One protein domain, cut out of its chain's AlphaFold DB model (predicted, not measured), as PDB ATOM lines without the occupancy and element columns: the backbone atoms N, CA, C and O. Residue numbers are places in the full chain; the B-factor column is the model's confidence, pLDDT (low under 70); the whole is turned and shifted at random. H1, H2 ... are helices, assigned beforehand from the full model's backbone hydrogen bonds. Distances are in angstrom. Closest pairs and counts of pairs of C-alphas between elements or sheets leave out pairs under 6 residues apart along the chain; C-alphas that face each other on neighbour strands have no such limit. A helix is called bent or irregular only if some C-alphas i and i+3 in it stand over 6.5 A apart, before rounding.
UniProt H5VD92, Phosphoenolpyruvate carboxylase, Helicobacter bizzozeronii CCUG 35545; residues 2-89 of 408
ATOM      1  N   GLN A   2      22.918  24.452 -46.831       81.69
ATOM      2  CA  GLN A   2      22.046  25.518 -46.286       81.69
ATOM      3  C   GLN A   2      20.739  25.008 -45.653       81.69
ATOM      4  O   GLN A   2      20.380  25.473 -44.577       81.69
ATOM      5  N   ALA A   3      20.067  24.031 -46.270       84.00
ATOM      6  CA  ALA A   3      18.841  23.443 -45.716       84.00
ATOM      7  C   ALA A   3      19.076  22.746 -44.357       84.00
ATOM      8  O   ALA A   3      18.311  22.945 -43.419       84.00
ATOM      9  N   ASP A   4      20.174  21.991 -44.227       87.56
ATOM     10  CA  ASP A   4      20.569  21.346 -42.966       87.56
ATOM     11  C   ASP A   4      20.876  22.377 -41.867       87.56
ATOM     12  O   ASP A   4      20.432  22.233 -40.727       87.56
ATOM     13  N   LEU A   5      21.572  23.462 -42.220       83.19
ATOM     14  CA  LEU A   5      21.836  24.556 -41.290       83.19
ATOM     15  C   LEU A   5      20.551  25.252 -40.853       83.19
ATOM     16  O   LEU A   5      20.409  25.522 -39.669       83.19
ATOM     17  N   GLN A   6      19.610  25.515 -41.761       83.94
ATOM     18  CA  GLN A   6      18.325  26.129 -41.412       83.94
ATOM     19  C   GLN A   6      17.527  25.267 -40.427       83.94
ATOM     20  O   GLN A   6      16.984  25.801 -39.461       83.94
ATOM     21  N   ALA A   7      17.516  23.945 -40.616       85.25
ATOM     22  CA  ALA A   7      16.831  23.021 -39.712       85.25
ATOM     23  C   ALA A   7      17.412  23.050 -38.286       85.25
ATOM     24  O   ALA A   7      16.672  22.971 -37.304       85.25
ATOM     25  N   HIS A   8      18.730  23.217 -38.158       85.56
ATOM     26  CA  HIS A   8      19.440  23.102 -36.882       85.56
ATOM     27  C   HIS A   8      19.952  24.433 -36.321       85.56
ATOM     28  O   HIS A   8      20.573  24.448 -35.260       85.56
ATOM     29  N   TYR A   9      19.680  25.561 -36.978       81.62
ATOM     30  CA  TYR A   9      20.241  26.864 -36.610       81.62
ATOM     31  C   TYR A   9      19.889  27.274 -35.176       81.62
ATOM     32  O   TYR A   9      20.712  27.828 -34.455       81.62
ATOM     33  N   HIS A  10      18.678  26.929 -34.736       83.88
ATOM     34  CA  HIS A  10      18.182  27.176 -33.383       83.88
ATOM     35  C   HIS A  10      18.943  26.404 -32.286       83.88
ATOM     36  O   HIS A  10      18.754  26.685 -31.106       83.88
ATOM     37  N   LYS A  11      19.779  25.422 -32.656       86.75
ATOM     38  CA  LYS A  11      20.649  24.662 -31.744       86.75
ATOM     39  C   LYS A  11      22.038  25.291 -31.575       86.75
ATOM     40  O   LYS A  11      22.809  24.810 -30.746       86.75
ATOM     41  N   LEU A  12      22.380  26.327 -32.347       81.62
ATOM     42  CA  LEU A  12      23.587  27.119 -32.109       81.62
ATOM     43  C   LEU A  12      23.411  27.959 -30.846       81.62
ATOM     44  O   LEU A  12      22.331  28.495 -30.591       81.62
ATOM     45  N   ASP A  13      24.486  28.128 -30.078       80.69
ATOM     46  CA  ASP A  13      24.463  29.099 -28.994       80.69
ATOM     47  C   ASP A  13      24.270  30.525 -29.561       80.69
ATOM     48  O   ASP A  13      24.689  30.814 -30.692       80.69
ATOM     49  N   PRO A  14      23.643  31.444 -28.801       76.88
ATOM     50  CA  PRO A  14      23.307  32.780 -29.293       76.88
ATOM     51  C   PRO A  14      24.506  33.587 -29.807       76.88
ATOM     52  O   PRO A  14      24.340  34.453 -30.669       76.88
ATOM     53  N   THR A  15      25.706  33.314 -29.292       77.62
ATOM     54  CA  THR A  15      26.943  33.991 -29.688       77.62
ATOM     55  C   THR A  15      27.399  33.486 -31.053       77.62
ATOM     56  O   THR A  15      27.584  34.288 -31.967       77.62
ATOM     57  N   SER A  16      27.474  32.169 -31.245       77.06
ATOM     58  CA  SER A  16      27.821  31.550 -32.531       77.06
ATOM     59  C   SER A  16      26.814  31.867 -33.636       77.06
ATOM     60  O   SER A  16      27.213  32.155 -34.765       77.06
ATOM     61  N   ALA A  17      25.513  31.876 -33.321       75.44
ATOM     62  CA  ALA A  17      24.469  32.260 -34.272       75.44
ATOM     63  C   ALA A  17      24.657  33.707 -34.768       75.44
ATOM     64  O   ALA A  17      24.554  33.986 -35.960       75.44
ATOM     65  N   ARG A  18      25.009  34.639 -33.873       71.25
ATOM     66  CA  ARG A  18      25.254  36.045 -34.239       71.25
ATOM     67  C   ARG A  18      26.580  36.263 -34.970       71.25
ATOM     68  O   ARG A  18      26.640  37.121 -35.846       71.25
ATOM     69  N   LEU A  19      27.630  35.522 -34.612       67.31
ATOM     70  CA  LEU A  19      28.984  35.719 -35.146       67.31
ATOM     71  C   LEU A  19      29.219  35.044 -36.500       67.31
ATOM     72  O   LEU A  19      30.036  35.529 -37.281       67.31
ATOM     73  N   HIS A  20      28.500  33.960 -36.810       68.31
ATOM     74  CA  HIS A  20      28.771  33.127 -37.989       68.31
ATOM     75  C   HIS A  20      27.636  33.062 -39.040       68.31
ATOM     76  O   HIS A  20      27.504  32.032 -39.706       68.31
ATOM     77  N   PRO A  21      26.824  34.116 -39.285       68.62
ATOM     78  CA  PRO A  21      25.678  34.030 -40.201       68.62
ATOM     79  C   PRO A  21      26.078  33.796 -41.668       68.62
ATOM     80  O   PRO A  21      25.259  33.345 -42.463       68.62
ATOM     81  N   LYS A  22      27.334  34.088 -42.034       80.00
ATOM     82  CA  LYS A  22      27.895  33.886 -43.382       80.00
ATOM     83  C   LYS A  22      28.985  32.809 -43.439       80.00
ATOM     84  O   LYS A  22      29.627  32.656 -44.472       80.00
ATOM     85  N   GLU A  23      29.200  32.061 -42.357       87.50
ATOM     86  CA  GLU A  23      30.259  31.047 -42.260       87.50
ATOM     87  C   GLU A  23      29.645  29.641 -42.096       87.50
ATOM     88  O   GLU A  23      29.704  29.052 -41.011       87.50
ATOM     89  N   PRO A  24      29.035  29.076 -43.158       88.88
ATOM     90  CA  PRO A  24      28.226  27.857 -43.061       88.88
ATOM     91  C   PRO A  24      29.016  26.642 -42.556       88.88
ATOM     92  O   PRO A  24      28.504  25.874 -41.742       88.88
ATOM     93  N   PHE A  25      30.279  26.491 -42.966       90.31
ATOM     94  CA  PHE A  25      31.139  25.400 -42.496       90.31
ATOM     95  C   PHE A  25      31.433  25.504 -40.998       90.31
ATOM     96  O   PHE A  25      31.345  24.510 -40.282       90.31
ATOM     97  N   ARG A  26      31.740  26.710 -40.499       90.50
ATOM     98  CA  ARG A  26      32.017  26.928 -39.073       90.50
ATOM     99  C   ARG A  26      30.765  26.676 -38.236       90.50
ATOM    100  O   ARG A  26      30.847  25.970 -37.236       90.50
ATOM    101  N   ALA A  27      29.610  27.171 -38.680       90.62
ATOM    102  CA  ALA A  27      28.329  26.898 -38.036       90.62
ATOM    103  C   ALA A  27      28.038  25.388 -37.963       90.62
ATOM    104  O   ALA A  27      27.701  24.876 -36.894       90.62
ATOM    105  N   LYS A  28      28.244  24.644 -39.061       92.56
ATOM    106  CA  LYS A  28      28.055  23.187 -39.071       92.56
ATOM    107  C   LYS A  28      29.023  22.477 -38.125       92.56
ATOM    108  O   LYS A  28      28.585  21.628 -37.356       92.56
ATOM    109  N   LEU A  29      30.303  22.849 -38.114       93.56
ATOM    110  CA  LEU A  29      31.293  22.269 -37.197       93.56
ATOM    111  C   LEU A  29      30.929  22.496 -35.721       93.56
ATOM    112  O   LEU A  29      31.107  21.589 -34.909       93.56
ATOM    113  N   ILE A  30      30.373  23.660 -35.371       93.19
ATOM    114  CA  ILE A  30      29.877  23.937 -34.013       93.19
ATOM    115  C   ILE A  30      28.710  23.005 -33.669       93.19
ATOM    116  O   ILE A  30      28.721  22.384 -32.609       93.19
ATOM    117  N   LEU A  31      27.746  22.822 -34.580       94.12
ATOM    118  CA  LEU A  31      26.644  21.870 -34.386       94.12
ATOM    119  C   LEU A  31      27.150  20.433 -34.205       94.12
ATOM    120  O   LEU A  31      26.700  19.732 -33.298       94.12
ATOM    121  N   MET A  32      28.114  19.999 -35.023       96.06
ATOM    122  CA  MET A  32      28.744  18.683 -34.891       96.06
ATOM    123  C   MET A  32      29.447  18.532 -33.534       96.06
ATOM    124  O   MET A  32      29.321  17.491 -32.891       96.06
ATOM    125  N   GLN A  33      30.154  19.569 -33.068       95.94
ATOM    126  CA  GLN A  33      30.803  19.573 -31.755       95.94
ATOM    127  C   GLN A  33      29.776  19.466 -30.620       95.94
ATOM    128  O   GLN A  33      29.991  18.707 -29.674       95.94
ATOM    129  N   THR A  34      28.654  20.183 -30.715       95.31
ATOM    130  CA  THR A  34      27.546  20.081 -29.758       95.31
ATOM    131  C   THR A  34      26.970  18.667 -29.737       95.31
ATOM    132  O   THR A  34      26.866  18.084 -28.662       95.31
ATOM    133  N   LYS A  35      26.701  18.061 -30.903       96.56
ATOM    134  CA  LYS A  35      26.213  16.672 -30.993       96.56
ATOM    135  C   LYS A  35      27.178  15.667 -30.356       96.56
ATOM    136  O   LYS A  35      26.734  14.746 -29.672       96.56
ATOM    137  N   LEU A  36      28.493  15.845 -30.534       96.06
ATOM    138  CA  LEU A  36      29.519  15.004 -29.899       96.06
ATOM    139  C   LEU A  36      29.548  15.168 -28.373       96.06
ATOM    140  O   LEU A  36      29.577  14.172 -27.652       96.06
ATOM    141  N   LYS A  37      29.506  16.408 -27.868       95.12
ATOM    142  CA  LYS A  37      29.448  16.688 -26.423       95.12
ATOM    143  C   LYS A  37      28.181  16.110 -25.796       95.12
ATOM    144  O   LYS A  37      28.259  15.427 -24.780       95.12
ATOM    145  N   ASN A  38      27.034  16.322 -26.437       95.81
ATOM    146  CA  ASN A  38      25.749  15.797 -25.989       95.81
ATOM    147  C   ASN A  38      25.745  14.270 -25.951       95.81
ATOM    148  O   ASN A  38      25.225  13.701 -24.998       95.81
ATOM    149  N   ARG A  39      26.390  13.597 -26.914       94.56
ATOM    150  CA  ARG A  39      26.556  12.137 -26.875       94.56
ATOM    151  C   ARG A  39      27.344  11.673 -25.646       94.56
ATOM    152  O   ARG A  39      26.929  10.720 -24.995       94.56
ATOM    153  N   LEU A  40      28.460  12.327 -25.313       93.38
ATOM    154  CA  LEU A  40      29.245  11.977 -24.118       93.38
ATOM    155  C   LEU A  40      28.425  12.128 -22.829       93.38
ATOM    156  O   LEU A  40      28.538  11.298 -21.928       93.38
ATOM    157  N   ILE A  41      27.581  13.160 -22.760       94.12
ATOM    158  CA  ILE A  41      26.651  13.357 -21.643       94.12
ATOM    159  C   ILE A  41      25.586  12.252 -21.645       94.12
ATOM    160  O   ILE A  41      25.345  11.653 -20.602       94.12
ATOM    161  N   ALA A  42      25.003  11.936 -22.806       92.00
ATOM    162  CA  ALA A  42      23.963  10.918 -22.958       92.00
ATOM    163  C   ALA A  42      24.407   9.541 -22.445       92.00
ATOM    164  O   ALA A  42      23.642   8.875 -21.762       92.00
ATOM    165  N   LEU A  43      25.659   9.146 -22.703       90.69
ATOM    166  CA  LEU A  43      26.210   7.864 -22.239       90.69
ATOM    167  C   LEU A  43      26.291   7.735 -20.709       90.69
ATOM    168  O   LEU A  43      26.330   6.621 -20.197       90.69
ATOM    169  N   ASN A  44      26.333   8.858 -19.988       89.00
ATOM    170  CA  ASN A  44      26.467   8.904 -18.530       89.00
ATOM    171  C   ASN A  44      25.199   9.431 -17.840       89.00
ATOM    172  O   ASN A  44      25.204   9.668 -16.632       89.00
ATOM    173  N   SER A  45      24.127   9.653 -18.600       90.06
ATOM    174  CA  SER A  45      22.892  10.262 -18.123       90.06
ATOM    175  C   SER A  45      21.757   9.239 -18.150       90.06
ATOM    176  O   SER A  45      21.547   8.593 -19.174       90.06
ATOM    177  N   PRO A  46      20.963   9.116 -17.071       86.19
ATOM    178  CA  PRO A  46      19.723   8.341 -17.103       86.19
ATOM    179  C   PRO A  46      18.609   9.065 -17.879       86.19
ATOM    180  O   PRO A  46      17.590   8.461 -18.203       86.19
ATOM    181  N   LEU A  47      18.777  10.366 -18.146       89.62
ATOM    182  CA  LEU A  47      17.832  11.182 -18.900       89.62
ATOM    183  C   LEU A  47      18.218  11.230 -20.383       89.62
ATOM    184  O   LEU A  47      19.413  11.347 -20.684       89.62
ATOM    185  N   PRO A  48      17.231  11.217 -21.299       87.25
ATOM    186  CA  PRO A  48      17.492  11.400 -22.718       87.25
ATOM    187  C   PRO A  48      18.105  12.781 -22.966       87.25
ATOM    188  O   PRO A  48      17.634  13.791 -22.439       87.25
ATOM    189  N   ILE A  49      19.163  12.819 -23.776       92.38
ATOM    190  CA  ILE A  49      19.798  14.059 -24.222       92.38
ATOM    191  C   ILE A  49      19.480  14.247 -25.701       92.38
ATOM    192  O   ILE A  49      19.917  13.467 -26.549       92.38
ATOM    193  N   ASP A  50      18.738  15.305 -26.005       90.69
ATOM    194  CA  ASP A  50      18.409  15.666 -27.377       90.69
ATOM    195  C   ASP A  50      19.635  16.178 -28.142       90.69
ATOM    196  O   ASP A  50      20.602  16.696 -27.578       90.69
ATOM    197  N   PHE A  51      19.546  16.133 -29.473       94.12
ATOM    198  CA  PHE A  51      20.549  16.715 -30.366       94.12
ATOM    199  C   PHE A  51      21.956  16.135 -30.137       94.12
ATOM    200  O   PHE A  51      22.928  16.858 -29.915       94.12
ATOM    201  N   ALA A  52      22.054  14.808 -30.193       95.38
ATOM    202  CA  ALA A  52      23.290  14.040 -30.117       95.38
ATOM    203  C   ALA A  52      23.429  13.137 -31.350       95.38
ATOM    204  O   ALA A  52      22.459  12.908 -32.069       95.38
ATOM    205  N   TYR A  53      24.635  12.623 -31.601       95.62
ATOM    206  CA  TYR A  53      24.803  11.522 -32.553       95.62
ATOM    207  C   TYR A  53      24.384  10.197 -31.913       95.62
ATOM    208  O   TYR A  53      24.863   9.887 -30.818       95.62
ATOM    209  N   HIS A  54      23.585   9.383 -32.603       91.38
ATOM    210  CA  HIS A  54      23.225   8.033 -32.143       91.38
ATOM    211  C   HIS A  54      24.281   6.995 -32.519       91.38
ATOM    212  O   HIS A  54      24.558   6.080 -31.745       91.38
ATOM    213  N   ASN A  55      24.901   7.155 -33.686       92.56
ATOM    214  CA  ASN A  55      25.910   6.249 -34.224       92.56
ATOM    215  C   ASN A  55      26.955   7.017 -35.051       92.56
ATOM    216  O   ASN A  55      26.795   8.204 -35.346       92.56
ATOM    217  N   ALA A  56      28.051   6.344 -35.398       95.12
ATOM    218  CA  ALA A  56      29.145   6.958 -36.143       95.12
ATOM    219  C   ALA A  56      28.766   7.278 -37.604       95.12
ATOM    220  O   ALA A  56      29.361   8.173 -38.199       95.12
ATOM    221  N   GLN A  57      27.768   6.599 -38.179       95.69
ATOM    222  CA  GLN A  57      27.286   6.840 -39.541       95.69
ATOM    223  C   GLN A  57      26.639   8.223 -39.680       95.69
ATOM    224  O   GLN A  57      26.854   8.891 -40.686       95.69
ATOM    225  N   GLU A  58      25.923   8.701 -38.661       96.50
ATOM    226  CA  GLU A  58      25.410  10.076 -38.641       96.50
ATOM    227  C   GLU A  58      26.545  11.117 -38.634       96.50
ATOM    228  O   GLU A  58      26.440  12.152 -39.292       96.50
ATOM    229  N   LEU A  59      27.643  10.850 -37.914       97.50
ATOM    230  CA  LEU A  59      28.828  11.713 -37.938       97.50
ATOM    231  C   LEU A  59      29.506  11.682 -39.313       97.50
ATOM    232  O   LEU A  59      29.896  12.732 -39.816       97.50
ATOM    233  N   LEU A  60      29.622  10.503 -39.930       97.94
ATOM    234  CA  LEU A  60      30.147  10.364 -41.289       97.94
ATOM    235  C   LEU A  60      29.299  11.133 -42.302       97.94
ATOM    236  O   LEU A  60      29.867  11.836 -43.127       97.94
ATOM    237  N   ALA A  61      27.970  11.080 -42.196       97.88
ATOM    238  CA  ALA A  61      27.075  11.840 -43.066       97.88
ATOM    239  C   ALA A  61      27.293  13.359 -42.938       97.88
ATOM    240  O   ALA A  61      27.319  14.068 -43.944       97.88
ATOM    241  N   ASP A  62      27.510  13.863 -41.719       97.38
ATOM    242  CA  ASP A  62      27.829  15.276 -41.496       97.38
ATOM    243  C   ASP A  62      29.219  15.651 -42.053       97.38
ATOM    244  O   ASP A  62      29.389  16.754 -42.578       97.38
ATOM    245  N   ILE A  63      30.207  14.748 -41.985       97.62
ATOM    246  CA  ILE A  63      31.531  14.943 -42.602       97.62
ATOM    247  C   ILE A  63      31.431  14.935 -44.133       97.62
ATOM    248  O   ILE A  63      32.028  15.792 -44.782       97.62
ATOM    249  N   ASP A  64      30.662  14.011 -44.703       97.62
ATOM    250  CA  ASP A  64      30.445  13.894 -46.147       97.62
ATOM    251  C   ASP A  64      29.740  15.128 -46.696       97.62
ATOM    252  O   ASP A  64      30.187  15.704 -47.682       97.62
ATOM    253  N   LEU A  65      28.744  15.646 -45.973       96.62
ATOM    254  CA  LEU A  65      28.109  16.914 -46.313       96.62
ATOM    255  C   LEU A  65      29.119  18.072 -46.380       96.62
ATOM    256  O   LEU A  65      29.008  18.929 -47.259       96.62
ATOM    257  N   LEU A  66      30.086  18.132 -45.456       96.12
ATOM    258  CA  LEU A  66      31.141  19.148 -45.500       96.12
ATOM    259  C   LEU A  66      32.081  18.926 -46.689       96.12
ATOM    260  O   LEU A  66      32.398  19.894 -47.375       96.12
ATOM    261  N   LEU A  67      32.504  17.684 -46.944       96.56
ATOM    262  CA  LEU A  67      33.372  17.328 -48.071       96.56
ATOM    263  C   LEU A  67      32.724  17.685 -49.415       96.56
ATOM    264  O   LEU A  67      33.355  18.361 -50.221       96.56
ATOM    265  N   ASP A  68      31.455  17.331 -49.617       96.19
ATOM    266  CA  ASP A  68      30.715  17.570 -50.864       96.19
ATOM    267  C   ASP A  68      30.544  19.058 -51.199       96.19
ATOM    268  O   ASP A  68      30.267  19.417 -52.342       96.19
ATOM    269  N   ASN A  69      30.667  19.936 -50.200       94.75
ATOM    270  CA  ASN A  69      30.458  21.373 -50.363       94.75
ATOM    271  C   ASN A  69      31.757  22.188 -50.254       94.75
ATOM    272  O   ASN A  69      31.722  23.387 -50.525       94.75
ATOM    273  N   LEU A  70      32.880  21.583 -49.847       94.31
ATOM    274  CA  LEU A  70      34.162  22.264 -49.659       94.31
ATOM    275  C   LEU A  70      35.053  22.125 -50.899       94.31
ATOM    276  O   LEU A  70      35.149  21.048 -51.483       94.31
ATOM    277  N   GLU A  71      35.779  23.190 -51.248       93.62
ATOM    278  CA  GLU A  71      36.787  23.164 -52.314       93.62
ATOM    279  C   GLU A  71      37.802  22.021 -52.106       93.62
ATOM    280  O   GLU A  71      38.355  21.904 -51.005       93.62
ATOM    281  N   PRO A  72      38.110  21.202 -53.134       93.62
ATOM    282  CA  PRO A  72      38.976  20.026 -52.998       93.62
ATOM    283  C   PRO A  72      40.335  20.299 -52.339       93.62
ATOM    284  O   PRO A  72      40.828  19.481 -51.561       93.62
ATOM    285  N   SER A  73      40.922  21.474 -52.586       93.69
ATOM    286  CA  SER A  73      42.208  21.898 -52.013       93.69
ATOM    287  C   SER A  73      42.192  22.064 -50.487       93.69
ATOM    288  O   SER A  73      43.253  22.075 -49.864       93.69
ATOM    289  N   LEU A  74      41.010  22.161 -49.872       93.31
ATOM    290  CA  LEU A  74      40.820  22.376 -48.434       93.31
ATOM    291  C   LEU A  74      40.312  21.122 -47.697       93.31
ATOM    292  O   LEU A  74      40.157  21.143 -46.476       93.31
ATOM    293  N   GLN A  75      40.070  20.013 -48.404       95.00
ATOM    294  CA  GLN A  75      39.438  18.817 -47.834       95.00
ATOM    295  C   GLN A  75      40.382  17.914 -47.025       95.00
ATOM    296  O   GLN A  75      39.911  17.009 -46.338       95.00
ATOM    297  N   ALA A  76      41.701  18.131 -47.077       95.69
ATOM    298  CA  ALA A  76      42.690  17.202 -46.515       95.69
ATOM    299  C   ALA A  76      42.439  16.854 -45.032       95.69
ATOM    300  O   ALA A  76      42.430  15.679 -44.658       95.69
ATOM    301  N   SER A  77      42.169  17.857 -44.191       94.62
ATOM    302  CA  SER A  77      41.885  17.649 -42.764       94.62
ATOM    303  C   SER A  77      40.554  16.928 -42.522       94.62
ATOM    304  O   SER A  77      40.457  16.121 -41.597       94.62
ATOM    305  N   LEU A  78      39.537  17.173 -43.357       95.62
ATOM    306  CA  LEU A  78      38.249  16.478 -43.267       95.62
ATOM    307  C   LEU A  78      38.368  15.015 -43.689       95.62
ATOM    308  O   LEU A  78      37.803  14.157 -43.022       95.62
ATOM    309  N   TRP A  79      39.155  14.709 -44.724       97.44
ATOM    310  CA  TRP A  79      39.470  13.327 -45.092       97.44
ATOM    311  C   TRP A  79      40.214  12.594 -43.980       97.44
ATOM    312  O   TRP A  79      39.877  11.454 -43.666       97.44
ATOM    313  N   HIS A  80      41.182  13.252 -43.332       96.06
ATOM    314  CA  HIS A  80      41.859  12.678 -42.168       96.06
ATOM    315  C   HIS A  80      40.862  12.355 -41.045       96.06
ATOM    316  O   HIS A  80      40.887  11.256 -40.492       96.06
ATOM    317  N   PHE A  81      39.947  13.280 -40.743       96.44
ATOM    318  CA  PHE A  81      38.912  13.057 -39.737       96.44
ATOM    319  C   PHE A  81      37.925  11.953 -40.146       96.44
ATOM    320  O   PHE A  81      37.616  11.085 -39.333       96.44
ATOM    321  N   LYS A  82      37.501  11.905 -41.415       97.69
ATOM    322  CA  LYS A  82      36.654  10.836 -41.961       97.69
ATOM    323  C   LYS A  82      37.305   9.465 -41.790       97.69
ATOM    324  O   LYS A  82      36.652   8.544 -41.314       97.69
ATOM    325  N   HIS A  83      38.588   9.330 -42.131       96.69
ATOM    326  CA  HIS A  83      39.324   8.076 -41.949       96.69
ATOM    327  C   HIS A  83      39.412   7.661 -40.479       96.69
ATOM    328  O   HIS A  83      39.259   6.479 -40.181       96.69
ATOM    329  N   LEU A  84      39.596   8.616 -39.559       95.88
ATOM    330  CA  LEU A  84      39.562   8.332 -38.125       95.88
ATOM    331  C   LEU A  84      38.193   7.781 -37.702       95.88
ATOM    332  O   LEU A  84      38.135   6.762 -37.025       95.88
ATOM    333  N   VAL A  85      37.095   8.402 -38.139       96.56
ATOM    334  CA  VAL A  85      35.737   7.936 -37.806       96.56
ATOM    335  C   VAL A  85      35.429   6.579 -38.449       96.56
ATOM    336  O   VAL A  85      34.820   5.734 -37.800       96.56
ATOM    337  N   LEU A  86      35.885   6.323 -39.679       95.81
ATOM    338  CA  LEU A  86      35.744   5.017 -40.336       95.81
ATOM    339  C   LEU A  86      36.506   3.906 -39.600       95.81
ATOM    340  O   LEU A  86      36.015   2.783 -39.520       95.81
ATOM    341  N   LEU A  87      37.694   4.212 -39.071       93.62
ATOM    342  CA  LEU A  87      38.534   3.244 -38.367       93.62
ATOM    343  C   LEU A  87      38.049   2.984 -36.935       93.62
ATOM    344  O   LEU A  87      38.010   1.839 -36.493       93.62
ATOM    345  N   CYS A  88      37.709   4.049 -36.214       94.88
ATOM    346  CA  CYS A  88      37.482   4.021 -34.771       94.88
ATOM    347  C   CYS A  88      35.998   4.027 -34.382       94.88
ATOM    348  O   CYS A  88      35.653   3.643 -33.262       94.88
ATOM    349  N   GLY A  89      35.114   4.510 -35.259       94.56
ATOM    350  CA  GLY A  89      33.718   4.780 -34.921       94.56
ATOM    351  C   GLY A  89      33.588   5.545 -33.598       94.56
ATOM    352  O   GLY A  89      34.358   6.461 -33.310       94.56
TER     353      GLY A  89
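This is residues 2 to 89 of the 408 residues of the protein "Phosphoenolpyruvate carboxylase" of Helicobacter bizzozeronii CCUG 35545 (UniProt H5VD92). Look first for three helices, H3, H4 and H5, side by side and running by turns in opposite directions, H4 between the other two. The short H1 and H2 cover the first part of H3, and a long loop, residues 43 to 55, runs out past the far end of H3 and folds back to H4. The printed part has 88 residues, with five named helices in the order H1 to H5 and no named strand, an all-helix domain. It is compact, with a radius of gyration of the C-alphas of 13.6 A, and flat, spanning 44 by 35 by 18 A.

Start at H3, residues 24 to 42, the longest helix. H4, residues 56 to 69, only just touches it, with 3 pairs of C-alphas within 8 A; the closest are those of Phe 25 and Leu 66, 6.9 A apart. Here residues 25 to 32 alone of H3 take part, and the two form a helical hairpin at a shallow tilt of 6 degrees, opposite ways. H5, residues 76 to 88, forms another hairpin with H4, at a shallow tilt of 16 degrees; the closest C-alphas are those of Leu 60 and Lys 82, 6.6 A apart. H3 and H5 are apart. Back at H3, residues 24 to 31 alone touch H1, residues 2 to 11, at a steep tilt of 48 degrees, the same way; the closest C-alphas, of Leu 5 and Lys 28, are 6.7 A apart. H2, residues 14 to 19, is close to H3 but not clearly touching: the closest C-alphas, of Ser 16 and Ala 27, are 7.2 A apart. In H2, H3 and H5 every O i to N i+4 pair is within hydrogen-bond range; in H1 it is 4 of 6, in H4 9 of 10.

Find C-alpha 24 at (28.226, 27.857, -43.061); from there H3 runs 26.6 A to C-alpha 42. H4 covers 20.3 A and H5 18.4 A, ending at C-alpha 88, (37.482, 4.021, -34.771). H1 begins at C-alpha 2, (22.046, 25.518, -46.286), and is irregular: C-alphas 7 and 10 are 7.7 A apart.

The C-alphas farthest apart are those of Pro 46 and Ser 73, 43.7 A. The printed part has no cut, and the link from H3 to H4 is long, with 13 residues. Mean pLDDT of the printed part is 90.7; look for values under 70 at residues 19 to 21.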